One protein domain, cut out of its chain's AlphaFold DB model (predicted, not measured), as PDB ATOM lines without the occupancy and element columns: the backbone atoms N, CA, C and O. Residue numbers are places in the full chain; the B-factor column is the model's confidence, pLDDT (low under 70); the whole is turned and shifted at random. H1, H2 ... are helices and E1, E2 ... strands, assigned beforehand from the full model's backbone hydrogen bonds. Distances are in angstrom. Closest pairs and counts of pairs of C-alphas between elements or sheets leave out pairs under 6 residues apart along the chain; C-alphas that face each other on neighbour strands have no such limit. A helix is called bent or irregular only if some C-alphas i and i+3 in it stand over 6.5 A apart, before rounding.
ATOM      1  N   VAL A  49      25.375  58.438 -40.526       95.19
ATOM      2  CA  VAL A  49      26.688  58.546 -41.176       95.19
ATOM      3  C   VAL A  49      26.537  58.420 -42.689       95.19
ATOM      4  O   VAL A  49      27.048  59.269 -43.415       95.19
ATOM      5  N   ALA A  50      25.778  57.435 -43.179       92.81
ATOM      6  CA  ALA A  50      25.501  57.276 -44.606       92.81
ATOM      7  C   ALA A  50      24.864  58.537 -45.223       92.81
ATOM      8  O   ALA A  50      25.341  59.027 -46.247       92.81
ATOM      9  N   SER A  51      23.853  59.121 -44.568       93.62
ATOM     10  CA  SER A  51      23.206  60.354 -45.040       93.62
ATOM     11  C   SER A  51      24.162  61.551 -45.067       93.62
ATOM     12  O   SER A  51      24.158  62.331 -46.023       93.62
ATOM     13  N   ALA A  52      25.048  61.665 -44.073       93.38
ATOM     14  CA  ALA A  52      26.075  62.696 -44.042       93.38
ATOM     15  C   ALA A  52      27.079  62.524 -45.191       93.38
ATOM     16  O   ALA A  52      27.482  63.514 -45.801       93.38
ATOM     17  N   GLN A  53      27.451  61.288 -45.539       91.31
ATOM     18  CA  GLN A  53      28.330  61.024 -46.682       91.31
ATOM     19  C   GLN A  53      27.682  61.401 -48.022       91.31
ATOM     20  O   GLN A  53      28.354  61.960 -48.892       91.31
ATOM     21  N   VAL A  54      26.372  61.171 -48.175       93.12
ATOM     22  CA  VAL A  54      25.604  61.646 -49.340       93.12
ATOM     23  C   VAL A  54      25.616  63.174 -49.406       93.12
ATOM     24  O   VAL A  54      25.930  63.735 -50.454       93.12
ATOM     25  N   ALA A  55      25.343  63.854 -48.288       93.19
ATOM     26  CA  ALA A  55      25.353  65.318 -48.219       93.19
ATOM     27  C   ALA A  55      26.735  65.919 -48.543       93.19
ATOM     28  O   ALA A  55      26.824  66.992 -49.133       93.19
ATOM     29  N   ARG A  56      27.813  65.204 -48.196       91.00
ATOM     30  CA  ARG A  56      29.205  65.563 -48.510       91.00
ATOM     31  C   ARG A  56      29.637  65.198 -49.930       91.00
ATOM     32  O   ARG A  56      30.764  65.514 -50.296       91.00
ATOM     33  N   GLN A  57      28.774  64.544 -50.710       90.19
ATOM     34  CA  GLN A  57      29.049  64.109 -52.081       90.19
ATOM     35  C   GLN A  57      30.344  63.293 -52.200       90.19
ATOM     36  O   GLN A  57      31.150  63.509 -53.108       90.19
ATOM     37  N   ILE A  58      30.569  62.354 -51.274       87.38
ATOM     38  CA  ILE A  58      31.782  61.539 -51.340       87.38
ATOM     39  C   ILE A  58      31.837  60.719 -52.641       87.38
ATOM     40  O   ILE A  58      30.796  60.317 -53.180       87.38
ATOM     41  N   PRO A  59      33.043  60.393 -53.138       88.75
ATOM     42  CA  PRO A  59      33.186  59.547 -54.313       88.75
ATOM     43  C   PRO A  59      32.477  58.197 -54.152       88.75
ATOM     44  O   PRO A  59      32.670  57.481 -53.168       88.75
ATOM     45  N   GLY A  60      31.696  57.828 -55.167       89.25
ATOM     46  CA  GLY A  60      31.030  56.531 -55.254       89.25
ATOM     47  C   GLY A  60      29.602  56.481 -54.710       89.25
ATOM     48  O   GLY A  60      28.967  55.446 -54.911       89.25
ATOM     49  N   VAL A  61      29.075  57.552 -54.095       93.06
ATOM     50  CA  VAL A  61      27.650  57.642 -53.707       93.06
ATOM     51  C   VAL A  61      26.747  57.286 -54.888       93.06
ATOM     52  O   VAL A  61      26.984  57.717 -56.015       93.06
ATOM     53  N   GLY A  62      25.723  56.469 -54.632       90.75
ATOM     54  CA  GLY A  62      24.781  56.011 -55.657       90.75
ATOM     55  C   GLY A  62      25.321  54.915 -56.583       90.75
ATOM     56  O   GLY A  62      24.590  54.435 -57.444       90.75
ATOM     57  N   THR A  63      26.568  54.470 -56.402       94.38
ATOM     58  CA  THR A  63      27.102  53.280 -57.080       94.38
ATOM     59  C   THR A  63      26.985  52.046 -56.192       94.38
ATOM     60  O   THR A  63      26.948  52.156 -54.965       94.38
ATOM     61  N   TYR A  64      26.973  50.861 -56.801       95.75
ATOM     62  CA  TYR A  64      26.998  49.605 -56.058       95.75
ATOM     63  C   TYR A  64      28.408  49.264 -55.557       95.75
ATOM     64  O   TYR A  64      29.407  49.402 -56.272       95.75
ATOM     65  N   GLN A  65      28.468  48.795 -54.318       96.50
ATOM     66  CA  GLN A  65      29.610  48.189 -53.652       96.50
ATOM     67  C   GLN A  65      29.265  46.725 -53.378       96.50
ATOM     68  O   GLN A  65      28.197  46.436 -52.842       96.50
ATOM     69  N   ALA A  66      30.150  45.801 -53.750       96.44
ATOM     70  CA  ALA A  66      29.988  44.398 -53.395       96.44
ATOM     71  C   ALA A  66      30.115  44.233 -51.871       96.44
ATOM     72  O   ALA A  66      31.003  44.827 -51.254       96.44
ATOM     73  N   VAL A  67      29.231  43.442 -51.277       97.12
ATOM     74  CA  VAL A  67      29.148  43.146 -49.844       97.12
ATOM     75  C   VAL A  67      28.884  41.653 -49.697       97.12
ATOM     76  O   VAL A  67      27.978  41.130 -50.345       97.12
ATOM     77  N   ALA A  68      29.663  40.975 -48.861       95.94
ATOM     78  CA  ALA A  68      29.506  39.556 -48.567       95.94
ATOM     79  C   ALA A  68      29.130  39.390 -47.095       95.94
ATOM     80  O   ALA A  68      29.914  39.738 -46.217       95.94
ATOM     81  N   ILE A  69      27.931  38.875 -46.831       97.12
ATOM     82  CA  ILE A  69      27.418  38.625 -45.483       97.12
ATOM     83  C   ILE A  69      27.642  37.155 -45.157       97.12
ATOM     84  O   ILE A  69      27.167  36.284 -45.885       97.12
ATOM     85  N   SER A  70      28.344  36.874 -44.066       95.56
ATOM     86  CA  SER A  70      28.653  35.517 -43.610       95.56
ATOM     87  C   SER A  70      28.434  35.373 -42.105       95.56
ATOM     88  O   SER A  70      28.162  36.342 -41.400       95.56
ATOM     89  N   GLY A  71      28.527  34.142 -41.608       94.81
ATOM     90  CA  GLY A  71      28.424  33.840 -40.188       94.81
ATOM     91  C   GLY A  71      28.546  32.340 -39.925       94.81
ATOM     92  O   GLY A  71      29.073  31.620 -40.779       94.81
ATOM     93  N   PRO A  72      28.082  31.850 -38.765       94.62
ATOM     94  CA  PRO A  72      28.228  30.455 -38.378       94.62
ATOM     95  C   PRO A  72      27.513  29.503 -39.353       94.62
ATOM     96  O   PRO A  72      26.556  29.907 -40.020       94.62
ATOM     97  N   PRO A  73      27.919  28.223 -39.430       93.69
ATOM     98  CA  PRO A  73      27.294  27.259 -40.331       93.69
ATOM     99  C   PRO A  73      25.775  27.164 -40.146       93.69
ATOM    100  O   PRO A  73      25.283  27.044 -39.025       93.69
ATOM    101  N   GLY A  74      25.038  27.189 -41.258       93.62
ATOM    102  CA  GLY A  74      23.573  27.124 -41.279       93.62
ATOM    103  C   GLY A  74      22.864  28.460 -41.047       93.62
ATOM    104  O   GLY A  74      21.636  28.499 -41.103       93.62
ATOM    105  N   LEU A  75      23.591  29.555 -40.805       96.56
ATOM    106  CA  LEU A  75      22.991  30.880 -40.673       96.56
ATOM    107  C   LEU A  75      22.243  31.272 -41.954       96.56
ATOM    108  O   LEU A  75      22.754  31.110 -43.063       96.56
ATOM    109  N   LYS A  76      21.050  31.849 -41.796       97.69
ATOM    110  CA  LYS A  76      20.225  32.329 -42.906       97.69
ATOM    111  C   LYS A  76      20.072  33.839 -42.884       97.69
ATOM    112  O   LYS A  76      19.891  34.430 -41.821       97.69
ATOM    113  N   VAL A  77      20.079  34.449 -44.065       98.00
ATOM    114  CA  VAL A  77      19.937  35.894 -44.263       98.00
ATOM    115  C   VAL A  77      18.746  36.176 -45.172       98.00
ATOM    116  O   VAL A  77      18.648  35.609 -46.256       98.00
ATOM    117  N   ALA A  78      17.860  37.085 -44.768       97.94
ATOM    118  CA  ALA A  78      16.817  37.628 -45.639       97.94
ATOM    119  C   ALA A  78      17.014  39.133 -45.826       97.94
ATOM    120  O   ALA A  78      16.993  39.907 -44.864       97.94
ATOM    121  N   LEU A  79      17.193  39.542 -47.082       98.06
ATOM    122  CA  LEU A  79      17.311  40.943 -47.476       98.06
ATOM    123  C   LEU A  79      15.928  41.562 -47.694       98.06
ATOM    124  O   LEU A  79      14.972  40.879 -48.064       98.06
ATOM    125  N   ALA A  80      15.834  42.871 -47.482       97.50
ATOM    126  CA  ALA A  80      14.607  43.620 -47.690       97.50
ATOM    127  C   ALA A  80      14.495  44.155 -49.125       97.50
ATOM    128  O   ALA A  80      15.485  44.605 -49.700       97.50
ATOM    129  N   ARG A  81      13.292  44.155 -49.697       96.19
ATOM    130  CA  ARG A  81      12.955  44.814 -50.968       96.19
ATOM    131  C   ARG A  81      11.505  45.286 -50.902       96.19
ATOM    132  O   ARG A  81      10.670  44.591 -50.334       96.19
ATOM    133  N   ASP A  82      11.227  46.483 -51.413       94.38
ATOM    134  CA  ASP A  82       9.873  47.060 -51.476       94.38
ATOM    135  C   ASP A  82       9.120  47.031 -50.126       94.38
ATOM    136  O   ASP A  82       7.940  46.702 -50.043       94.38
ATOM    137  N   GLY A  83       9.825  47.345 -49.031       93.94
ATOM    138  CA  GLY A  83       9.254  47.369 -47.679       93.94
ATOM    139  C   GLY A  83       8.958  45.996 -47.061       93.94
ATOM    140  O   GLY A  83       8.349  45.942 -45.993       93.94
ATOM    141  N   MET A  84       9.401  44.899 -47.681       94.12
ATOM    142  CA  MET A  84       9.204  43.529 -47.193       94.12
ATOM    143  C   MET A  84      10.527  42.771 -47.083       94.12
ATOM    144  O   MET A  84      11.481  43.060 -47.803       94.12
ATOM    145  N   LEU A  85      10.589  41.783 -46.187       96.25
ATOM    146  CA  LEU A  85      11.683  40.810 -46.157       96.25
ATOM    147  C   LEU A  85      11.420  39.720 -47.192       96.25
ATOM    148  O   LEU A  85      10.311  39.191 -47.264       96.25
ATOM    149  N   LEU A  86      12.445  39.385 -47.968       96.81
ATOM    150  CA  LEU A  86      12.391  38.274 -48.909       96.81
ATOM    151  C   LEU A  86      12.634  36.930 -48.205       96.81
ATOM    152  O   LEU A  86      12.735  36.836 -46.978       96.81
ATOM    153  N   GLU A  87      12.711  35.871 -49.006       96.19
ATOM    154  CA  GLU A  87      13.054  34.538 -48.532       96.19
ATOM    155  C   GLU A  87      14.457  34.470 -47.914       96.19
ATOM    156  O   GLU A  87      15.351  35.266 -48.206       96.19
ATOM    157  N   ASN A  88      14.624  33.499 -47.019       96.62
ATOM    158  CA  ASN A  88      15.894  33.240 -46.360       96.62
ATOM    159  C   ASN A  88      16.865  32.555 -47.325       96.62
ATOM    160  O   ASN A  88      16.584  31.464 -47.817       96.62
ATOM    161  N   LEU A  89      18.031  33.163 -47.503       96.25
ATOM    162  CA  LEU A  89      19.168  32.626 -48.236       96.25
ATOM    163  C   LEU A  89      20.168  32.013 -47.251       96.25
ATOM    164  O   LEU A  89      20.378  32.557 -46.166       96.25
ATOM    165  N   GLU A  90      20.788  30.895 -47.621       95.31
ATOM    166  CA  GLU A  90      21.896  30.323 -46.845       95.31
ATOM    167  C   GLU A  90      23.114  31.254 -46.925       95.31
ATOM    168  O   GLU A  90      23.493  31.693 -48.012       95.31
ATOM    169  N   ALA A  91      23.725  31.570 -45.782       93.81
ATOM    170  CA  ALA A  91      24.980  32.311 -45.755       93.81
ATOM    171  C   ALA A  91      26.152  31.418 -46.234       93.81
ATOM    172  O   ALA A  91      26.171  30.224 -45.921       93.81
ATOM    173  N   PRO A  92      27.163  31.971 -46.935       93.62
ATOM    174  CA  PRO A  92      27.357  33.391 -47.229       93.62
ATOM    175  C   PRO A  92      26.497  33.920 -48.390       93.62
ATOM    176  O   PRO A  92      26.301  33.247 -49.397       93.62
ATOM    177  N   VAL A  93      26.053  35.176 -48.282       94.69
ATOM    178  CA  VAL A  93      25.282  35.887 -49.318       94.69
ATOM    179  C   VAL A  93      26.092  37.067 -49.838       94.69
ATOM    180  O   VAL A  93      26.483  37.933 -49.057       94.69
ATOM    181  N   THR A  94      26.311  37.141 -51.154       95.00
ATOM    182  CA  THR A  94      27.001  38.279 -51.784       95.00
ATOM    183  C   THR A  94      26.026  39.134 -52.589       95.00
ATOM    184  O   THR A  94      25.198  38.640 -53.355       95.00
ATOM    185  N   THR A  95      26.092  40.449 -52.399       96.75
ATOM    186  CA  THR A  95      25.175  41.409 -53.018       96.75
ATOM    187  C   THR A  95      25.860  42.746 -53.285       96.75
ATOM    188  O   THR A  95      26.815  43.119 -52.613       96.75
ATOM    189  N   GLY A  96      25.395  43.469 -54.300       96.88
ATOM    190  CA  GLY A  96      25.747  44.860 -54.531       96.88
ATOM    191  C   GLY A  96      24.799  45.768 -53.756       96.88
ATOM    192  O   GLY A  96      23.599  45.772 -54.025       96.88
ATOM    193  N   MET A  97      25.343  46.571 -52.846       98.06
ATOM    194  CA  MET A  97      24.619  47.568 -52.051       98.06
ATOM    195  C   MET A  97      25.049  48.985 -52.448       98.06
ATOM    196  O   MET A  97      26.212  49.213 -52.766       98.06
ATOM    197  N   LEU A  98      24.124  49.941 -52.461       97.56
ATOM    198  CA  LEU A  98      24.408  51.336 -52.782       97.56
ATOM    199  C   LEU A  98      25.273  51.984 -51.703       97.56
ATOM    200  O   LEU A  98      24.949  51.952 -50.517       97.56
ATOM    201  N   VAL A  99      26.329  52.663 -52.142       97.56
ATOM    202  CA  VAL A  99      27.089  53.574 -51.286       97.56
ATOM    203  C   VAL A  99      26.218  54.780 -50.932       97.56
ATOM    204  O   VAL A  99      25.622  55.408 -51.811       97.56
ATOM    205  N   GLY A 100      26.176  55.114 -49.643       96.31
ATOM    206  CA  GLY A 100      25.323  56.150 -49.062       96.31
ATOM    207  C   GLY A 100      23.965  55.643 -48.564       96.31
ATOM    208  O   GLY A 100      23.137  56.457 -48.167       96.31
ATOM    209  N   ALA A 101      23.722  54.329 -48.578       97.50
ATOM    210  CA  ALA A 101      22.470  53.727 -48.125       97.50
ATOM    211  C   ALA A 101      22.641  52.868 -46.860       97.50
ATOM    212  O   ALA A 101      23.745  52.445 -46.499       97.50
ATOM    213  N   THR A 102      21.514  52.595 -46.198       98.25
ATOM    214  CA  THR A 102      21.429  51.779 -44.983       98.25
ATOM    215  C   THR A 102      20.458  50.636 -45.192       98.25
ATOM    216  O   THR A 102      19.306  50.850 -45.552       98.25
ATOM    217  N   TYR A 103      20.905  49.419 -44.918       98.25
ATOM    218  CA  TYR A 103      20.131  48.206 -45.129       98.25
ATOM    219  C   TYR A 103      19.862  47.552 -43.787       98.25
ATOM    220  O   TYR A 103      20.804  47.280 -43.046       98.25
ATOM    221  N   ARG A 104      18.597  47.259 -43.485       98.25
ATOM    222  CA  ARG A 104      18.249  46.301 -42.433       98.25
ATOM    223  C   ARG A 104      17.929  44.959 -43.072       98.25
ATOM    224  O   ARG A 104      17.189  44.903 -44.052       98.25
ATOM    225  N   PHE A 105      18.475  43.891 -42.512       98.12
ATOM    226  CA  PHE A 105      18.231  42.525 -42.968       98.12
ATOM    227  C   PHE A 105      17.934  41.625 -41.776       98.12
ATOM    228  O   PHE A 105      18.258  41.970 -40.643       98.12
ATOM    229  N   ARG A 106      17.290  40.487 -42.023       98.25
ATOM    230  CA  ARG A 106      17.029  39.487 -40.987       98.25
ATOM    231  C   ARG A 106      18.124  38.434 -40.995       98.25
ATOM    232  O   ARG A 106      18.500  37.945 -42.057       98.25
ATOM    233  N   VAL A 107      18.549  38.048 -39.803       98.12
ATOM    234  CA  VAL A 107      19.379  36.878 -39.530       98.12
ATOM    235  C   VAL A 107      18.519  35.846 -38.811       98.12
ATOM    236  O   VAL A 107      17.885  36.167 -37.808       98.12
ATOM    237  N   ALA A 108      18.482  34.624 -39.330       97.25
ATOM    238  CA  ALA A 108      17.673  33.523 -38.820       97.25
ATOM    239  C   ALA A 108      18.470  32.209 -38.819       97.25
ATOM    240  O   ALA A 108      19.596  32.149 -39.314       97.25
ATOM    241  N   ASN A 109      17.862  31.146 -38.283       96.88
ATOM    242  CA  ASN A 109      18.487  29.824 -38.137       96.88
ATOM    243  C   ASN A 109      19.826  29.885 -37.378       96.88
ATOM    244  O   ASN A 109      20.823  29.293 -37.787       96.88
ATOM    245  N   ILE A 110      19.844  30.649 -36.284       95.75
ATOM    246  CA  ILE A 110      21.028  30.828 -35.447       95.75
ATOM    247  C   ILE A 110      21.344  29.494 -34.742       95.75
ATOM    248  O   ILE A 110      20.465  28.944 -34.064       95.75
ATOM    249  N   PRO A 111      22.572  28.952 -34.876       91.25
ATOM    250  CA  PRO A 111      22.940  27.685 -34.254       91.25
ATOM    251  C   PRO A 111      22.681  27.670 -32.749       91.25
ATOM    252  O   PRO A 111      22.945  28.642 -32.049       91.25
ATOM    253  N   TYR A 112      22.143  26.554 -32.254       91.50
ATOM    254  CA  TYR A 112      21.793  26.351 -30.841       91.50
ATOM    255  C   TYR A 112      20.777  27.362 -30.263       91.50
ATOM    256  O   TYR A 112      20.547  27.381 -29.054       91.50
ATOM    257  N   ARG A 113      20.127  28.171 -31.115       92.75
ATOM    258  CA  ARG A 113      19.136  29.193 -30.742       92.75
ATOM    259  C   ARG A 113      17.883  29.093 -31.624       92.75
ATOM    260  O   ARG A 113      17.625  29.970 -32.449       92.75
ATOM    261  N   PRO A 114      17.087  28.017 -31.482       90.06
ATOM    262  CA  PRO A 114      15.918  27.791 -32.327       90.06
ATOM    263  C   PRO A 114      14.898  28.927 -32.190       90.06
ATOM    264  O   PRO A 114      14.527  29.313 -31.085       90.06
ATOM    265  N   GLY A 115      14.442  29.454 -33.328       92.81
ATOM    266  CA  GLY A 115      13.467  30.549 -33.393       92.81
ATOM    267  C   GLY A 115      14.026  31.938 -33.075       92.81
ATOM    268  O   GLY A 115      13.294  32.913 -33.216       92.81
ATOM    269  N   ALA A 116      15.297  32.052 -32.678       95.06
ATOM    270  CA  ALA A 116      15.928  33.349 -32.485       95.06
ATOM    271  C   ALA A 116      16.184  34.030 -33.836       95.06
ATOM    272  O   ALA A 116      16.658  33.406 -34.791       95.06
ATOM    273  N   GLU A 117      15.900  35.327 -33.883       96.62
ATOM    274  CA  GLU A 117      16.143  36.183 -35.035       96.62
ATOM    275  C   GLU A 117      16.812  37.480 -34.579       96.62
ATOM    276  O   GLU A 117      16.529  37.997 -33.497       96.62
ATOM    277  N   LEU A 118      17.677  38.024 -35.430       97.88
ATOM    278  CA  LEU A 118      18.261  39.352 -35.267       97.88
ATOM    279  C   LEU A 118      17.958  40.186 -36.508       97.88
ATOM    280  O   LEU A 118      17.785  39.647 -37.604       97.88
ATOM    281  N   TYR A 119      17.955  41.510 -36.349       98.00
ATOM    282  CA  TYR A 119      17.707  42.442 -37.449       98.00
ATOM    283  C   TYR A 119      18.828  43.484 -37.581       98.00
ATOM    284  O   TYR A 119      18.599  44.670 -37.309       98.00
ATOM    285  N   PRO A 120      20.054  43.069 -37.960       98.31
ATOM    286  CA  PRO A 120      21.179  43.983 -38.065       98.31
ATOM    287  C   PRO A 120      20.956  45.059 -39.122       98.31
ATOM    288  O   PRO A 120      20.211  44.878 -40.091       98.31
ATOM    289  N   THR A 121      21.663  46.173 -38.962       98.38
ATOM    290  CA  THR A 121      21.766  47.209 -39.990       98.38
ATOM    291  C   THR A 121      23.188  47.323 -40.504       98.38
ATOM    292  O   THR A 121      24.118  47.337 -39.701       98.38
ATOM    293  N   ILE A 122      23.344  47.498 -41.813       98.38
ATOM    294  CA  ILE A 122      24.602  47.884 -42.446       98.38
ATOM    295  C   ILE A 122      24.454  49.224 -43.167       98.38
ATOM    296  O   ILE A 122      23.588  49.395 -44.021       98.38
ATOM    297  N   GLU A 123      25.308  50.179 -42.819       98.19
ATOM    298  CA  GLU A 123      25.504  51.421 -43.565       98.19
ATOM    299  C   GLU A 123      26.693  51.267 -44.501       98.19
ATOM    300  O   GLU A 123      27.788  50.960 -44.037       98.19
ATOM    301  N   ILE A 124      26.505  51.522 -45.796       98.25
ATOM    302  CA  ILE A 124      27.611  51.567 -46.756       98.25
ATOM    303  C   ILE A 124      28.061  53.018 -46.871       98.25
ATOM    304  O   ILE A 124      27.407  53.836 -47.513       98.25
ATOM    305  N   ILE A 125      29.172  53.350 -46.222       97.12
ATOM    306  CA  ILE A 125      29.641  54.733 -46.050       97.12
ATOM    307  C   ILE A 125      30.810  55.084 -46.973       97.12
ATOM    308  O   ILE A 125      31.277  56.218 -46.963       97.12
ATOM    309  N   GLY A 126      31.276  54.136 -47.785       95.12
ATOM    310  CA  GLY A 126      32.339  54.359 -48.753       95.12
ATOM    311  C   GLY A 126      32.438  53.236 -49.778       95.12
ATOM    312  O   GLY A 126      31.873  52.158 -49.613       95.12
ATOM    313  N   LYS A 127      33.177  53.506 -50.856       94.06
ATOM    314  CA  LYS A 127      33.513  52.526 -51.894       94.06
ATOM    315  C   LYS A 127      34.950  52.029 -51.720       94.06
ATOM    316  O   LYS A 127      35.852  52.844 -51.473       94.06
ATOM    317  N   VAL A 128      35.146  50.726 -51.906       93.50
ATOM    318  CA  VAL A 128      36.460  50.081 -52.029       93.50
ATOM    319  C   VAL A 128      37.028  50.389 -53.413       93.50
ATOM    320  O   VAL A 128      36.308  50.347 -54.413       93.50
ATOM    321  N   HIS A 129      38.314  50.732 -53.487       90.12
ATOM    322  CA  HIS A 129      38.974  50.936 -54.772       90.12
ATOM    323  C   HIS A 129      39.334  49.581 -55.382       90.12
ATOM    324  O   HIS A 129      40.089  48.809 -54.795       90.12
ATOM    325  N   THR A 130      38.785  49.285 -56.556       88.19
ATOM    326  CA  THR A 130      38.951  47.990 -57.222       88.19
ATOM    327  C   THR A 130      39.303  48.192 -58.690       88.19
ATOM    328  O   THR A 130      38.835  49.161 -59.293       88.19
ATOM    329  N   PRO A 131      40.043  47.261 -59.315       88.00
ATOM    330  CA  PRO A 131      40.186  47.253 -60.764       88.00
ATOM    331  C   PRO A 131      38.816  47.166 -61.451       88.00
ATOM    332  O   PRO A 131      37.960  46.385 -61.023       88.00
ATOM    333  N   THR A 132      38.630  47.933 -62.524       83.50
ATOM    334  CA  THR A 132      37.382  47.972 -63.299       83.50
ATOM    335  C   THR A 132      36.956  46.576 -63.756       83.50
ATOM    336  O   THR A 132      37.769  45.813 -64.283       83.50
ATOM    337  N   GLY A 133      35.683  46.235 -63.558       83.00
ATOM    338  CA  GLY A 133      35.098  44.943 -63.939       83.00
ATOM    339  C   GLY A 133      35.429  43.791 -62.983       83.00
ATOM    340  O   GLY A 133      35.050  42.645 -63.233       83.00
ATOM    341  N   ARG A 134      36.158  44.057 -61.892       85.62
ATOM    342  CA  ARG A 134      36.547  43.070 -60.870       85.62
ATOM    343  C   ARG A 134      35.986  43.395 -59.488       85.62
ATOM    344  O   ARG A 134      36.394  42.763 -58.521       85.62
ATOM    345  N   GLU A 135      35.042  44.325 -59.398       86.19
ATOM    346  CA  GLU A 135      34.415  44.812 -58.164       86.19
ATOM    347  C   GLU A 135      33.854  43.650 -57.324       86.19
ATOM    348  O   GLU A 135      34.029  43.610 -56.109       86.19
ATOM    349  N   HIS A 136      33.248  42.658 -57.983       84.94
ATOM    350  CA  HIS A 136      32.669  41.463 -57.358       84.94
ATOM    351  C   HIS A 136      33.688  40.589 -56.607       84.94
ATOM    352  O   HIS A 136      33.292  39.797 -55.758       84.94
ATOM    353  N   ARG A 137      34.990  40.720 -56.900       86.19
ATOM    354  CA  ARG A 137      36.065  39.968 -56.227       86.19
ATOM    355  C   ARG A 137      36.588  40.652 -54.967       86.19
ATOM    356  O   ARG A 137      37.409  40.069 -54.271       86.19
ATOM    357  N   PHE A 138      36.132  41.870 -54.686       91.00
ATOM    358  CA  PHE A 138      36.533  42.646 -53.513       91.00
ATOM    359  C   PHE A 138      35.292  43.101 -52.730       91.00
ATOM    360  O   PHE A 138      35.047  44.307 -52.594       91.00
ATOM    361  N   PRO A 139      34.454  42.158 -52.259       94.69
ATOM    362  CA  PRO A 139      33.324  42.514 -51.423       94.69
ATOM    363  C   PRO A 139      33.801  43.057 -50.074       94.69
ATOM    364  O   PRO A 139      34.810  42.601 -49.543       94.69
ATOM    365  N   ILE A 140      33.038  43.981 -49.487       95.81
ATOM    366  CA  ILE A 140      33.164  44.313 -48.067       95.81
ATOM    367  C   ILE A 140      32.715  43.074 -47.278       95.81
ATOM    368  O   ILE A 140      31.551  42.676 -47.415       95.81
ATOM    369  N   PRO A 141      33.595  42.455 -46.478       94.69
ATOM    370  CA  PRO A 141      33.228  41.295 -45.685       94.69
ATOM    371  C   PRO A 141      32.462  41.734 -44.430       94.69
ATOM    372  O   PRO A 141      32.947  42.532 -43.631       94.69
ATOM    373  N   VAL A 142      31.251  41.210 -44.265       96.56
ATOM    374  CA  VAL A 142      30.341  41.457 -43.140       96.56
ATOM    375  C   VAL A 142      30.170  40.137 -42.407       96.56
ATOM    376  O   VAL A 142      29.302  39.330 -42.742       96.56
ATOM    377  N   VAL A 143      31.047  39.899 -41.436       95.38
ATOM    378  CA  VAL A 143      31.083  38.645 -40.685       95.38
ATOM    379  C   VAL A 143      30.253  38.803 -39.418       95.38
ATOM    380  O   VAL A 143      30.562  39.617 -38.555       95.38
ATOM    381  N   LEU A 144      29.186  38.019 -39.305       95.81
ATOM    382  CA  LEU A 144      28.390  37.904 -38.089       95.81
ATOM    383  C   LEU A 144      29.032  36.820 -37.226       95.81
ATOM    384  O   LEU A 144      28.778  35.637 -37.442       95.81
ATOM    385  N   THR A 145      29.924  37.184 -36.306       94.38
ATOM    386  CA  THR A 145      30.614  36.175 -35.487       94.38
ATOM    387  C   THR A 145      29.665  35.547 -34.460       94.38
ATOM    388  O   THR A 145      28.628  36.120 -34.116       94.38
ATOM    389  N   ASN A 146      30.012  34.359 -33.940       94.00
ATOM    390  CA  ASN A 146      29.250  33.750 -32.842       94.00
ATOM    391  C   ASN A 146      29.172  34.691 -31.633       94.00
ATOM    392  O   ASN A 146      28.106  34.849 -31.056       94.00
ATOM    393  N   GLU A 147      30.282  35.341 -31.282       94.19
ATOM    394  CA  GLU A 147      30.342  36.282 -30.164       94.19
ATOM    395  C   GLU A 147      29.407  37.478 -30.369       94.19
ATOM    396  O   GLU A 147      28.626  37.801 -29.476       94.19
ATOM    397  N   ASP A 148      29.409  38.083 -31.561       95.31
ATOM    398  CA  ASP A 148      28.525  39.212 -31.865       95.31
ATOM    399  C   ASP A 148      27.046  38.829 -31.747       95.31
ATOM    400  O   ASP A 148      26.233  39.583 -31.207       95.31
ATOM    401  N   ILE A 149      26.693  37.647 -32.259       96.62
ATOM    402  CA  ILE A 149      25.332  37.110 -32.195       96.62
ATOM    403  C   ILE A 149      24.933  36.858 -30.739       96.62
ATOM    404  O   ILE A 149      23.826  37.216 -30.341       96.62
ATOM    405  N   GLU A 150      25.820  36.267 -29.942       95.81
ATOM    406  CA  GLU A 150      25.579  35.981 -28.529       95.81
ATOM    407  C   GLU A 150      25.377  37.253 -27.706       95.81
ATOM    408  O   GLU A 150      24.395  37.366 -26.970       95.81
ATOM    409  N   LEU A 151      26.248  38.247 -27.889       96.38
ATOM    410  CA  LEU A 151      26.116  39.558 -27.257       96.38
ATOM    411  C   LEU A 151      24.799  40.235 -27.652       96.38
ATOM    412  O   LEU A 151      24.068  40.722 -26.785       96.38
ATOM    413  N   ALA A 152      24.455  40.222 -28.942       97.25
ATOM    414  CA  ALA A 152      23.226  40.830 -29.436       97.25
ATOM    415  C   ALA A 152      21.962  40.136 -28.908       97.25
ATOM    416  O   ALA A 152      21.010  40.809 -28.506       97.25
ATOM    417  N   LEU A 153      21.950  38.801 -28.855       95.88
ATOM    418  CA  LEU A 153      20.856  38.031 -28.252       95.88
ATOM    419  C   LEU A 153      20.758  38.257 -26.737       95.88
ATOM    420  O   LEU A 153      19.658  38.234 -26.189       95.88
ATOM    421  N   GLY A 154      21.885  38.534 -26.075       95.62
ATOM    422  CA  GLY A 154      21.946  38.978 -24.681       95.62
ATOM    423  C   GLY A 154      21.444  40.409 -24.448       95.62
ATOM    424  O   GLY A 154      21.364  40.844 -23.301       95.62
ATOM    425  N   GLY A 155      21.084  41.138 -25.510       95.00
ATOM    426  CA  GLY A 155      20.550  42.499 -25.450       95.00
ATOM    427  C   GLY A 155      21.587  43.607 -25.636       95.00
ATOM    428  O   GLY A 155      21.228  44.779 -25.530       95.00
ATOM    429  N   ALA A 156      22.847  43.272 -25.928       95.50
ATOM    430  CA  ALA A 156      23.855  44.269 -26.269       95.50
ATOM    431  C   ALA A 156      23.644  44.821 -27.690       95.50
ATOM    432  O   ALA A 156      23.071  44.167 -28.564       95.50
ATOM    433  N   LEU A 157      24.146  46.032 -27.931       95.25
ATOM    434  CA  LEU A 157      24.306  46.580 -29.274       95.25
ATOM    435  C   LEU A 157      25.775  46.450 -29.675       95.25
ATOM    436  O   LEU A 157      26.622  47.199 -29.194       95.25
ATOM    437  N   VAL A 158      26.067  45.520 -30.577       95.75
ATOM    438  CA  VAL A 158      27.401  45.364 -31.160       95.75
ATOM    439  C   VAL A 158      27.519  46.299 -32.357       95.75
ATOM    440  O   VAL A 158      26.687  46.255 -33.265       95.75
ATOM    441  N   THR A 159      28.562  47.128 -32.377       96.31
ATOM    442  CA  THR A 159      28.877  48.023 -33.499       96.31
ATOM    443  C   THR A 159      30.252  47.678 -34.056       96.31
ATOM    444  O   THR A 159      31.240  47.715 -33.330       96.31
ATOM    445  N   ARG A 160      30.325  47.354 -35.349       96.19
ATOM    446  CA  ARG A 160      31.576  47.094 -36.072       96.19
ATOM    447  C   ARG A 160      31.749  48.157 -37.152       96.19
ATOM    448  O   ARG A 160      30.872  48.328 -38.000       96.19
ATOM    449  N   VAL A 161      32.879  48.860 -37.140       97.44
ATOM    450  CA  VAL A 161      33.281  49.737 -38.245       97.44
ATOM    451  C   VAL A 161      34.250  48.961 -39.122       97.44
ATOM    452  O   VAL A 161      35.302  48.531 -38.662       97.44
ATOM    453  N   ILE A 162      33.877  48.765 -40.382       96.81
ATOM    454  CA  ILE A 162      34.674  48.031 -41.361       96.81
ATOM    455  C   ILE A 162      35.432  49.056 -42.197       96.81
ATOM    456  O   ILE A 162      34.821  49.955 -42.787       96.81
ATOM    457  N   TYR A 163      36.750  48.913 -42.262       95.50
ATOM    458  CA  TYR A 163      37.633  49.805 -42.999       95.50
ATOM    459  C   TYR A 163      38.537  49.029 -43.957       95.50
ATOM    460  O   TYR A 163      38.769  47.832 -43.799       95.50
ATOM    461  N   VAL A 164      39.006  49.723 -44.990       93.00
ATOM    462  CA  VAL A 164      40.079  49.251 -45.867       93.00
ATOM    463  C   VAL A 164      41.378  49.791 -45.301       93.00
ATOM    464  O   VAL A 164      41.520  51.009 -45.211       93.00
ATOM    465  N   GLU A 165      42.290  48.904 -44.913       90.56
ATOM    466  CA  GLU A 165      43.596  49.285 -44.373       90.56
ATOM    467  C   GLU A 165      44.383  50.149 -45.364       90.56
ATOM    468  O   GLU A 165      44.304  49.960 -46.584       90.56
ATOM    469  N   ASP A 166      45.155  51.095 -44.837       85.00
ATOM    470  CA  ASP A 166      46.122  51.845 -45.633       85.00
ATOM    471  C   ASP A 166      47.445  51.063 -45.707       85.00
ATOM    472  O   ASP A 166      48.078  50.761 -44.694       85.00
ATOM    473  N   GLY A 167      47.853  50.710 -46.929       81.88
ATOM    474  CA  GLY A 167      49.021  49.870 -47.194       81.88
ATOM    475  C   GLY A 167      50.360  50.478 -46.771       81.88
ATOM    476  O   GLY A 167      51.321  49.730 -46.612       81.88
ATOM    477  N   GLU A 168      50.437  51.796 -46.557       83.44
ATOM    478  CA  GLU A 168      51.657  52.462 -46.075       83.44
ATOM    479  C   GLU A 168      51.853  52.307 -44.556       83.44
ATOM    480  O   GLU A 168      52.978  52.394 -44.061       83.44
ATOM    481  N   ILE A 169      50.770  52.071 -43.806       82.38
ATOM    482  CA  ILE A 169      50.782  51.944 -42.336       82.38
ATOM    483  C   ILE A 169      50.480  50.522 -41.851       82.38
ATOM    484  O   ILE A 169      50.809  50.182 -40.712       82.38
ATOM    485  N   ALA A 170      49.843  49.699 -42.685       80.44
ATOM    486  CA  ALA A 170      49.427  48.354 -42.323       80.44
ATOM    487  C   ALA A 170      50.635  47.475 -41.974       80.44
ATOM    488  O   ALA A 170      51.641  47.429 -42.687       80.44
ATOM    489  N   THR A 171      50.523  46.730 -40.875       77.38
ATOM    490  CA  THR A 171      51.532  45.725 -40.540       77.38
ATOM    491  C   THR A 171      51.308  44.509 -41.438       77.38
ATOM    492  O   THR A 171      50.207  43.960 -41.424       77.38
ATOM    493  N   PRO A 172      52.313  44.046 -42.200       74.88
ATOM    494  CA  PRO A 172      52.156  42.887 -43.066       74.88
ATOM    495  C   PRO A 172      51.978  41.628 -42.214       74.88
ATOM    496  O   PRO A 172      52.942  41.024 -41.743       74.88
ATOM    497  N   MET A 173      50.723  41.241 -42.007       77.19
ATOM    498  CA  MET A 173      50.329  40.037 -41.289       77.19
ATOM    499  C   MET A 173      49.520  39.141 -42.220       77.19
ATOM    500  O   MET A 173      48.608  39.590 -42.909       77.19
ATOM    501  N   ALA A 174      49.861  37.853 -42.248       74.94
ATOM    502  CA  ALA A 174      49.054  36.871 -42.951       74.94
ATOM    503  C   ALA A 174      47.798  36.585 -42.122       74.94
ATOM    504  O   ALA A 174      47.883  35.985 -41.052       74.94
ATOM    505  N   VAL A 175      46.646  37.019 -42.621       71.06
ATOM    506  CA  VAL A 175      45.337  36.675 -42.061       71.06
ATOM    507  C   VAL A 175      44.804  35.470 -42.837       71.06
ATOM    508  O   VAL A 175      44.807  35.511 -44.074       71.06
ATOM    509  N   PRO A 176      44.387  34.379 -42.168       72.06
ATOM    510  CA  PRO A 176      43.772  33.247 -42.848       72.06
ATOM    511  C   PRO A 176      42.577  33.681 -43.699       72.06
ATOM    512  O   PRO A 176      41.829  34.597 -43.350       72.06
ATOM    513  N   ALA A 177      42.381  33.014 -44.836       63.44
ATOM    514  CA  ALA A 177      41.254  33.308 -45.710       63.44
ATOM    515  C   ALA A 177      39.926  33.117 -44.955       63.44
ATOM    516  O   ALA A 177      39.642  32.028 -44.459       63.44
ATOM    517  N   GLY A 178      39.115  34.174 -44.893       62.09
ATOM    518  CA  GLY A 178      37.826  34.176 -44.194       62.09
ATOM    519  C   GLY A 178      37.869  34.702 -42.757       62.09
ATOM    520  O   GLY A 178      36.808  34.871 -42.161       62.09
ATOM    521  N   GLU A 179      39.050  35.013 -42.222       70.12
ATOM    522  CA  GLU A 179      39.199  35.692 -40.933       70.12
ATOM    523  C   GLU A 179      39.344  37.210 -41.122       70.12
ATOM    524  O   GLU A 179      39.806  37.691 -42.159       70.12
ATOM    525  N   GLN A 180      38.911  37.975 -40.119       77.19
ATOM    526  CA  GLN A 180      39.067  39.429 -40.065       77.19
ATOM    527  C   GLN A 180      39.937  39.798 -38.871       77.19
ATOM    528  O   GLN A 180      39.751  39.257 -37.780       77.19
ATOM    529  N   LEU A 181      40.850  40.749 -39.065       83.06
ATOM    530  CA  LEU A 181      41.527  41.393 -37.947       83.06
ATOM    531  C   LEU A 181      40.515  42.261 -37.205       83.06
ATOM    532  O   LEU A 181      39.844  43.108 -37.795       83.06
ATOM    533  N   LEU A 182      40.388  42.005 -35.908       85.75
ATOM    534  CA  LEU A 182      39.511  42.746 -35.021       85.75
ATOM    535  C   LEU A 182      40.364  43.634 -34.121       85.75
ATOM    536  O   LEU A 182      41.345  43.184 -33.530       85.75
ATOM    537  N   HIS A 183      39.954  44.891 -34.013       88.12
ATOM    538  CA  HIS A 183      40.494  45.840 -33.054       88.12
ATOM    539  C   HIS A 183      39.372  46.254 -32.114       88.12
ATOM    540  O   HIS A 183      38.367  46.820 -32.552       88.12
ATOM    541  N   ASP A 184      39.545  45.957 -30.830       91.25
ATOM    542  CA  ASP A 184      38.617  46.415 -29.808       91.25
ATOM    543  C   ASP A 184      38.835  47.904 -29.549       91.25
ATOM    544  O   ASP A 184      39.964  48.385 -29.434       91.25
ATOM    545  N   VAL A 185      37.727  48.633 -29.474       92.19
ATOM    546  CA  VAL A 185      37.702  50.072 -29.224       92.19
ATOM    547  C   VAL A 185      37.118  50.292 -27.836       92.19
ATOM    548  O   VAL A 185      36.123  49.657 -27.477       92.19
ATOM    549  N   ALA A 186      37.745  51.168 -27.047       89.88
ATOM    550  CA  ALA A 186      37.246  51.484 -25.718       89.88
ATOM    551  C   ALA A 186      35.843  52.121 -25.811       89.88
ATOM    552  O   ALA A 186      35.567  52.834 -26.777       89.88
ATOM    553  N   PRO A 187      34.939  51.891 -24.843       84.12
ATOM    554  CA  PRO A 187      33.577  52.430 -24.898       84.12
ATOM    555  C   PRO A 187      33.493  53.961 -25.023       84.12
ATOM    556  O   PRO A 187      32.501  54.480 -25.531       84.12
ATOM    557  N   GLU A 188      34.502  54.681 -24.533       86.88
ATOM    558  CA  GLU A 188      34.633  56.136 -24.622       86.88
ATOM    559  C   GLU A 188      35.152  56.641 -25.977       86.88
ATOM    560  O   GLU A 188      35.013  57.830 -26.279       86.88
ATOM    561  N   ASP A 189      35.734  55.759 -26.790       90.44
ATOM    562  CA  ASP A 189      36.356  56.104 -28.060       90.44
ATOM    563  C   ASP A 189      35.365  55.970 -29.224       90.44
ATOM    564  O   ASP A 189      34.573  55.030 -29.335       90.44
ATOM    565  N   ASN A 190      35.442  56.904 -30.171       92.06
ATOM    566  CA  ASN A 190      34.641  56.834 -31.385       92.06
ATOM    567  C   ASN A 190      35.245  55.817 -32.362       92.06
ATOM    568  O   ASN A 190      36.193  56.130 -33.083       92.06
ATOM    569  N   ALA A 191      34.637  54.634 -32.464       93.62
ATOM    570  CA  ALA A 191      35.084  53.573 -33.370       93.62
ATOM    571  C   ALA A 191      35.219  54.014 -34.841       93.62
ATOM    572  O   ALA A 191      36.073  53.492 -35.555       93.62
ATOM    573  N   LEU A 192      34.419  54.985 -35.301       94.56
ATOM    574  CA  LEU A 192      34.539  55.513 -36.662       94.56
ATOM    575  C   LEU A 192      35.823  56.329 -36.835       94.56
ATOM    576  O   LEU A 192      36.518  56.171 -37.834       94.56
ATOM    577  N   GLN A 193      36.151  57.160 -35.846       93.88
ATOM    578  CA  GLN A 193      37.399  57.918 -35.817       93.88
ATOM    579  C   GLN A 193      38.608  56.995 -35.649       93.88
ATOM    580  O   GLN A 193      39.620  57.210 -36.307       93.88
ATOM    581  N   THR A 194      38.515  55.974 -34.795       92.69
ATOM    582  CA  THR A 194      39.585  54.986 -34.611       92.69
ATOM    583  C   THR A 194      39.870  54.249 -35.915       92.69
ATOM    584  O   THR A 194      41.017  54.186 -36.336       92.69
ATOM    585  N   ALA A 195      38.838  53.772 -36.617       93.31
ATOM    586  CA  ALA A 195      39.003  53.123 -37.917       93.31
ATOM    587  C   ALA A 195      39.650  54.044 -38.969       93.31
ATOM    588  O   ALA A 195      40.479  53.586 -39.749       93.31
ATOM    589  N   ASP A 196      39.324  55.342 -38.954       92.44
ATOM    590  CA  ASP A 196      39.915  56.358 -39.840       92.44
ATOM    591  C   ASP A 196      41.428  56.563 -39.608       92.44
ATOM    592  O   ASP A 196      42.134  57.048 -40.487       92.44
ATOM    593  N   GLN A 197      41.954  56.166 -38.439       90.81
ATOM    594  CA  GLN A 197      43.397  56.180 -38.159       90.81
ATOM    595  C   GLN A 197      44.135  54.977 -38.763       90.81
ATOM    596  O   GLN A 197      45.339  55.069 -38.996       90.81
ATOM    597  N   TYR A 198      43.437  53.862 -39.004       89.62
ATOM    598  CA  TYR A 198      44.010  52.621 -39.548       89.62
ATOM    599  C   TYR A 198      43.752  52.439 -41.048       89.62
ATOM    600  O   TYR A 198      44.365  51.592 -41.699       89.62
ATOM    601  N   GLY A 199      42.841  53.223 -41.615       91.94
ATOM    602  CA  GLY A 199      42.530  53.181 -43.030       91.94
ATOM    603  C   GLY A 199      41.246  53.927 -43.343       91.94
ATOM    604  O   GLY A 199      40.844  54.833 -42.627       91.94
ATOM    605  N   LYS A 200      40.582  53.550 -44.434       93.38
ATOM    606  CA  LYS A 200      39.360  54.210 -44.900       93.38
ATOM    607  C   LYS A 200      38.115  53.441 -44.444       93.38
ATOM    608  O   LYS A 200      37.879  52.350 -44.973       93.38
ATOM    609  N   PRO A 201      37.254  53.996 -43.572       95.88
ATOM    610  CA  PRO A 201      35.974  53.382 -43.238       95.88
ATOM    611  C   PRO A 201      35.075  53.242 -44.475       95.88
ATOM    612  O   PRO A 201      34.901  54.184 -45.254       95.88
ATOM    613  N   VAL A 202      34.490  52.059 -44.663       97.19
ATOM    614  CA  VAL A 202      33.630  51.739 -45.818       97.19
ATOM    615  C   VAL A 202      32.255  51.221 -45.420       97.19
ATOM    616  O   VAL A 202      31.305  51.410 -46.183       97.19
ATOM    617  N   ALA A 203      32.107  50.639 -44.228       98.00
ATOM    618  CA  ALA A 203      30.805  50.238 -43.716       98.00
ATOM    619  C   ALA A 203      30.707  50.322 -42.189       98.00
ATOM    620  O   ALA A 203      31.709  50.237 -41.483       98.00
ATOM    621  N   ILE A 204      29.480  50.455 -41.685       98.19
ATOM    622  CA  ILE A 204      29.164  50.320 -40.258       98.19
ATOM    623  C   ILE A 204      28.094  49.246 -40.113       98.19
ATOM    624  O   ILE A 204      26.988  49.397 -40.633       98.19
ATOM    625  N   LEU A 205      28.418  48.176 -39.398       98.19
ATOM    626  CA  LEU A 205      27.497  47.111 -39.031       98.19
ATOM    627  C   LEU A 205      27.034  47.328 -37.591       98.19
ATOM    628  O   LEU A 205      27.847  47.547 -36.697       98.19
ATOM    629  N   ARG A 206      25.726  47.237 -37.359       97.88
ATOM    630  CA  ARG A 206      25.138  47.245 -36.017       97.88
ATOM    631  C   ARG A 206      24.237  46.039 -35.840       97.88
ATOM    632  O   ARG A 206      23.324  45.834 -36.638       97.88
ATOM    633  N   ILE A 207      24.490  45.268 -34.793       97.75
ATOM    634  CA  ILE A 207      23.778  44.037 -34.455       97.75
ATOM    635  C   ILE A 207      23.177  44.243 -33.068       97.75
ATOM    636  O   ILE A 207      23.892  44.503 -32.106       97.75
ATOM    637  N   GLY A 208      21.856  44.153 -32.969       93.88
ATOM    638  CA  GLY A 208      21.146  44.291 -31.704       93.88
ATOM    639  C   GLY A 208      19.807  43.568 -31.742       93.88
ATOM    640  O   GLY A 208      19.429  42.982 -32.757       93.88
ATOM    641  N   SER A 209      19.074  43.643 -30.638       84.69
ATOM    642  CA  SER A 209      17.845  42.881 -30.389       84.69
ATOM    643  C   SER A 209      16.548  43.606 -30.779       84.69
ATOM    644  O   SER A 209      15.463  43.227 -30.340       84.69
ATOM    645  N   ILE A 210      16.625  44.662 -31.599       90.06
ATOM    646  CA  ILE A 210      15.425  45.384 -32.041       90.06
ATOM    647  C   ILE A 210      14.622  44.492 -32.994       90.06
ATOM    648  O   ILE A 210      15.105  44.111 -34.060       90.06
ATOM    649  N   LEU A 211      13.371  44.221 -32.630       90.81
ATOM    650  CA  LEU A 211      12.423  43.455 -33.435       90.81
ATOM    651  C   LEU A 211      11.458  44.379 -34.193       90.81
ATOM    652  O   LEU A 211      11.199  45.501 -33.740       90.81
ATOM    653  N   PRO A 212      10.915  43.938 -35.343       90.94
ATOM    654  CA  PRO A 212       9.850  44.668 -36.015       90.94
ATOM    655  C   PRO A 212       8.618  44.757 -35.107       90.94
ATOM    656  O   PRO A 212       8.303  43.834 -34.355       90.94
ATOM    657  N   SER A 213       7.899  45.875 -35.182       89.25
ATOM    658  CA  SER A 213       6.595  46.003 -34.531       89.25
ATOM    659  C   SER A 213       5.576  45.052 -35.162       89.25
ATOM    660  O   SER A 213       5.663  44.723 -36.342       89.25
ATOM    661  N   SER A 214       4.543  44.679 -34.407       86.88
ATOM    662  CA  SER A 214       3.421  43.871 -34.912       86.88
ATOM    663  C   SER A 214       2.588  44.575 -35.992       86.88
ATOM    664  O   SER A 214       1.880  43.924 -36.756       86.88
ATOM    665  N   ASN A 215       2.666  45.905 -36.069       90.44
ATOM    666  CA  ASN A 215       2.019  46.691 -37.107       90.44
ATOM    667  C   ASN A 215       2.825  46.650 -38.416       90.44
ATOM    668  O   ASN A 215       3.913  47.219 -38.504       90.44
ATOM    669  N   LEU A 216       2.253  46.036 -39.455       84.25
ATOM    670  CA  LEU A 216       2.875  45.937 -40.780       84.25
ATOM    671  C   LEU A 216       3.097  47.298 -41.456       84.25
ATOM    672  O   LEU A 216       4.011  47.424 -42.266       84.25
ATOM    673  N   ALA A 217       2.311  48.325 -41.117       89.75
ATOM    674  CA  ALA A 217       2.482  49.661 -41.694       89.75
ATOM    675  C   ALA A 217       3.822  50.316 -41.301       89.75
ATOM    676  O   ALA A 217       4.323  51.178 -42.019       89.75
ATOM    677  N   ASP A 218       4.427  49.882 -40.193       91.62
ATOM    678  CA  ASP A 218       5.722  50.376 -39.722       91.62
ATOM    679  C   ASP A 218       6.910  49.654 -40.381       91.62
ATOM    680  O   ASP A 218       8.054  50.108 -40.267       91.62
ATOM    681  N   MET A 219       6.657  48.553 -41.102       92.75
ATOM    682  CA  MET A 219       7.694  47.696 -41.678       92.75
ATOM    683  C   MET A 219       8.626  48.437 -42.651       92.75
ATOM    684  O   MET A 219       9.839  48.288 -42.509       92.75
ATOM    685  N   PRO A 220       8.146  49.303 -43.570       93.81
ATOM    686  CA  PRO A 220       9.041  50.053 -44.452       93.81
ATOM    687  C   PRO A 220      10.019  50.946 -43.680       93.81
ATOM    688  O   PRO A 220      11.201  51.008 -44.014       93.81
ATOM    689  N   ARG A 221       9.556  51.600 -42.605       93.06
ATOM    690  CA  ARG A 221      10.417  52.430 -41.750       93.06
ATOM    691  C   ARG A 221      11.389  51.571 -40.952       93.06
ATOM    692  O   ARG A 221      12.556  51.930 -40.837       93.06
ATOM    693  N   PHE A 222      10.929  50.437 -40.425       95.56
ATOM    694  CA  PHE A 222      11.785  49.471 -39.744       95.56
ATOM    695  C   PHE A 222      12.901  48.964 -40.667       95.56
ATOM    696  O   PHE A 222      14.049  48.904 -40.243       95.56
ATOM    697  N   LEU A 223      12.596  48.677 -41.934       96.81
ATOM    698  CA  LEU A 223      13.541  48.175 -42.937       96.81
ATOM    699  C   LEU A 223      14.397  49.265 -43.607       96.81
ATOM    700  O   LEU A 223      15.001  49.022 -44.649       96.81
ATOM    701  N   MET A 224      14.478  50.459 -43.010       96.38
ATOM    702  CA  MET A 224      15.284  51.584 -43.508       96.38
ATOM    703  C   MET A 224      14.874  52.048 -44.919       96.38
ATOM    704  O   MET A 224      15.704  52.503 -45.701       96.38
ATOM    705  N   GLY A 225      13.593  51.907 -45.271       95.06
ATOM    706  CA  GLY A 225      13.071  52.228 -46.602       95.06
ATOM    707  C   GLY A 225      13.427  51.208 -47.689       95.06
ATOM    708  O   GLY A 225      13.072  51.429 -48.841       95.06
ATOM    709  N   SER A 226      14.095  50.103 -47.335       96.50
ATOM    710  CA  SER A 226      14.524  49.028 -48.242       96.50
ATOM    711  C   SER A 226      15.241  49.535 -49.506       96.50
ATOM    712  O   SER A 226      14.720  49.343 -50.611       96.50
ATOM    713  N   PRO A 227      16.428  50.169 -49.388       97.31
ATOM    714  CA  PRO A 227      17.162  50.653 -50.554       97.31
ATOM    715  C   PRO A 227      17.453  49.518 -51.550       97.31
ATOM    716  O   PRO A 227      17.542  48.350 -51.155       97.31
ATOM    717  N   PRO A 228      17.637  49.821 -52.847       97.44
ATOM    718  CA  PRO A 228      17.852  48.783 -53.843       97.44
ATOM    719  C   PRO A 228      19.192  48.075 -53.624       97.44
ATOM    720  O   PRO A 228      20.195  48.680 -53.240       97.44
ATOM    721  N   TRP A 229      19.213  46.784 -53.930       97.25
ATOM    722  CA  TRP A 229      20.399  45.936 -53.955       97.25
ATOM    723  C   TRP A 229      20.296  44.957 -55.125       97.25
ATOM    724  O   TRP A 229      19.191  44.616 -55.568       97.25
ATOM    725  N   ILE A 230      21.445  44.497 -55.612       95.75
ATOM    726  CA  ILE A 230      21.541  43.523 -56.707       95.75
ATOM    727  C   ILE A 230      22.178  42.222 -56.209       95.75
ATOM    728  O   ILE A 230      23.128  42.279 -55.425       95.75
ATOM    729  N   PRO A 231      21.681  41.037 -56.595       92.69
ATOM    730  CA  PRO A 231      22.376  39.793 -56.285       92.69
ATOM    731  C   PRO A 231      23.727  39.775 -57.007       92.69
ATOM    732  O   PRO A 231      23.812  40.167 -58.172       92.69
ATOM    733  N   LEU A 232      24.781  39.328 -56.325       89.19
ATOM    734  CA  LEU A 232      26.085  39.098 -56.939       89.19
ATOM    735  C   LEU A 232      26.445  37.630 -56.753       89.19
ATOM    736  O   LEU A 232      26.512  37.131 -55.634       89.19
ATOM    737  N   ILE A 233      26.683  36.944 -57.865       71.38
ATOM    738  CA  ILE A 233      27.261  35.606 -57.836       71.38
ATOM    739  C   ILE A 233      28.768  35.810 -57.739       71.38
ATOM    740  O   ILE A 233      29.386  36.348 -58.660       71.38
ATOM    741  N   THR A 234      29.357  35.437 -56.607       66.50
ATOM    742  CA  THR A 234      30.814  35.430 -56.476       66.50
ATOM    743  C   THR A 234      31.359  34.383 -57.435       66.50
ATOM    744  O   THR A 234      30.920  33.234 -57.412       66.50
ATOM    745  N   ALA A 235      32.283  34.785 -58.308       66.62
ATOM    746  CA  ALA A 235      32.971  33.835 -59.168       66.62
ATOM    747  C   ALA A 235      33.688  32.801 -58.278       66.62
ATOM    748  O   ALA A 235      34.345  33.215 -57.317       66.62
ATOM    749  N   PRO A 236      33.557  31.496 -58.564       65.88
ATOM    750  CA  PRO A 236      34.184  30.464 -57.751       65.88
ATOM    751  C   PRO A 236      35.702  30.665 -57.711       65.88
ATOM    752  O   PRO A 236      36.324  31.035 -58.714       65.88
ATOM    753  N   ASP A 237      36.293  30.452 -56.536       71.00
ATOM    754  CA  ASP A 237      37.749  30.473 -56.392       71.00
ATOM    755  C   ASP A 237      38.389  29.268 -57.113       71.00
ATOM    756  O   ASP A 237      37.711  28.342 -57.572       71.00
ATOM    757  N   ARG A 238      39.716  29.293 -57.283       68.50
ATOM    758  CA  ARG A 238      40.419  28.231 -58.017       68.50
ATOM    759  C   ARG A 238      40.211  26.880 -57.341       68.50
ATOM    760  O   ARG A 238      40.033  25.882 -58.027       68.50
ATOM    761  N   GLU A 239      40.245  26.839 -56.018       73.12
ATOM    762  CA  GLU A 239      40.087  25.631 -55.220       73.12
ATOM    763  C   GLU A 239      38.675  25.041 -55.356       73.12
ATOM    764  O   GLU A 239      38.531  23.822 -55.422       73.12
ATOM    765  N   GLN A 240      37.641  25.880 -55.436       68.50
ATOM    766  CA  GLN A 240      36.259  25.515 -55.749       68.50
ATOM    767  C   GLN A 240      36.173  24.951 -57.157       68.50
ATOM    768  O   GLN A 240      35.707  23.832 -57.326       68.50
ATOM    769  N   LEU A 241      36.728  25.647 -58.150       74.44
ATOM    770  CA  LEU A 241      36.754  25.145 -59.521       74.44
ATOM    771  C   LEU A 241      37.509  23.809 -59.637       74.44
ATOM    772  O   LEU A 241      37.108  22.939 -60.403       74.44
ATOM    773  N   ILE A 242      38.583  23.624 -58.867       76.38
ATOM    774  CA  ILE A 242      39.328  22.363 -58.756       76.38
ATOM    775  C   ILE A 242      38.444  21.257 -58.167       76.38
ATOM    776  O   ILE A 242      38.381  20.161 -58.726       76.38
ATOM    777  N   ARG A 243      37.756  21.531 -57.049       76.69
ATOM    778  CA  ARG A 243      36.836  20.572 -56.412       76.69
ATOM    779  C   ARG A 243      35.679  20.197 -57.332       76.69
ATOM    780  O   ARG A 243      35.323  19.026 -57.404       76.69
ATOM    781  N   ASP A 244      35.157  21.172 -58.062       78.12
ATOM    782  CA  ASP A 244      34.015  21.021 -58.960       78.12
ATOM    783  C   ASP A 244      34.424  20.453 -60.334       78.12
ATOM    784  O   ASP A 244      33.586  20.287 -61.220       78.12
TER     785      ASP A 244
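What this domain is: This is residues 49 to 244 of the 283 residues of an uncharacterized protein of Planctomycetaceae bacterium (UniProt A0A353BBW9). Two four-stranded sheets make a sandwich, face to face with their strands crossed, and a small two-stranded sheet, E2 and E5, lies at one side, where E4 runs on into E5. H1 and H3 cover one face of the sheet E4 E6 E9 E8; the loop at residue 168 and the one just before H4 reach to opposite ends of the domain, and residues 238 to 243, H5, stick out. The printed part has 196 residues, with five named helices and ten named strands in the order H1 E1 E2 E3 E4 E5 E6 E7 H2 E8 H3 E9 H4 E10 H5. The class is mixed, with under half of the residues in named elements. The whole is compact, with a radius of gyration of the C-alphas of 16.8 A and spans of 50 by 46 by 33 A.

Where its parts are: H1, residues 49 to 55, begins at C-alpha 49 (26.688, 58.546, -41.176). E1 is residues 64 to 70, 18.9 A long, E2 76 to 78, E3 93 to 98, 15.9 A long, E4 102 to 104, E5 106 to 108, E6 121 to 124 and E7 140 to 143. H2 is residues 146 to 153, E8 158 to 165, 21.3 A long, H3 191 to 198, and E9 199 to 207, 22.6 A long, bending by 61 degrees at residue 202. H4 is residues 216 to 222, E10 229 to 231, and H5 238 to 243, ending at C-alpha 243 (36.836, 20.572, -56.412).

How they stand to each other: The mixed sheet runs E7 E1 E3 E10. E7 and E1 are parallel, with N 142 and O 68 2.8 A apart, within hydrogen-bond range; E1 and E3 are antiparallel, with N 67 and O 95 2.8 A apart, and so are E3 and E10, with N 96 and O 230 2.8 A apart. The antiparallel sheet runs E4 E6 E9 E8, with N 103 and O 122 at 2.8 A, N 123 and O 204 at 2.9 A, and N 160 and O 205 at 2.8 A. The sandwich's strands stand at 52 degrees; the closest C-alphas of E7 and E9, Val 142 and Leu 205, are 7.5 A apart. E2 and E5 are antiparallel, N 78 to O 106 2.9 A. H3 is on the second sheet, 7.3 A high, over E8 and along the strands at 20 degrees on the local plane. H1 is on the same face at a height of 8.5 A, only just over E6, with 3 of its C-alphas there. H2 is on this sheet too, on the other face, in three layers, helices on both faces; its Ala 152 and Ile 207 of E9 have the closest C-alphas, 6.0 A. H4 is on neither four-stranded sheet and is irregular, C-alphas 217 and 220 being 7.1 A apart. Every O i to N i+4 pair is within hydrogen-bond range in H1, H2 and H5, against 3 of 4 in H3 and 1 of 3 in H4, where 3 of 4 O i to N i+3 pairs are.

The domain as a whole: The C-alphas of Glu 168 and Asn 215, the two farthest apart, are 50.8 A apart. The printed part has no cut. The links E2 to E3, E5 to E6, E6 to E7 and E8 to H3 are long, the last with 25 residues. The mean pLDDT of the printed part is 91.1; residues 177 to 178, 234 to 236, 238 and 240 are under 70.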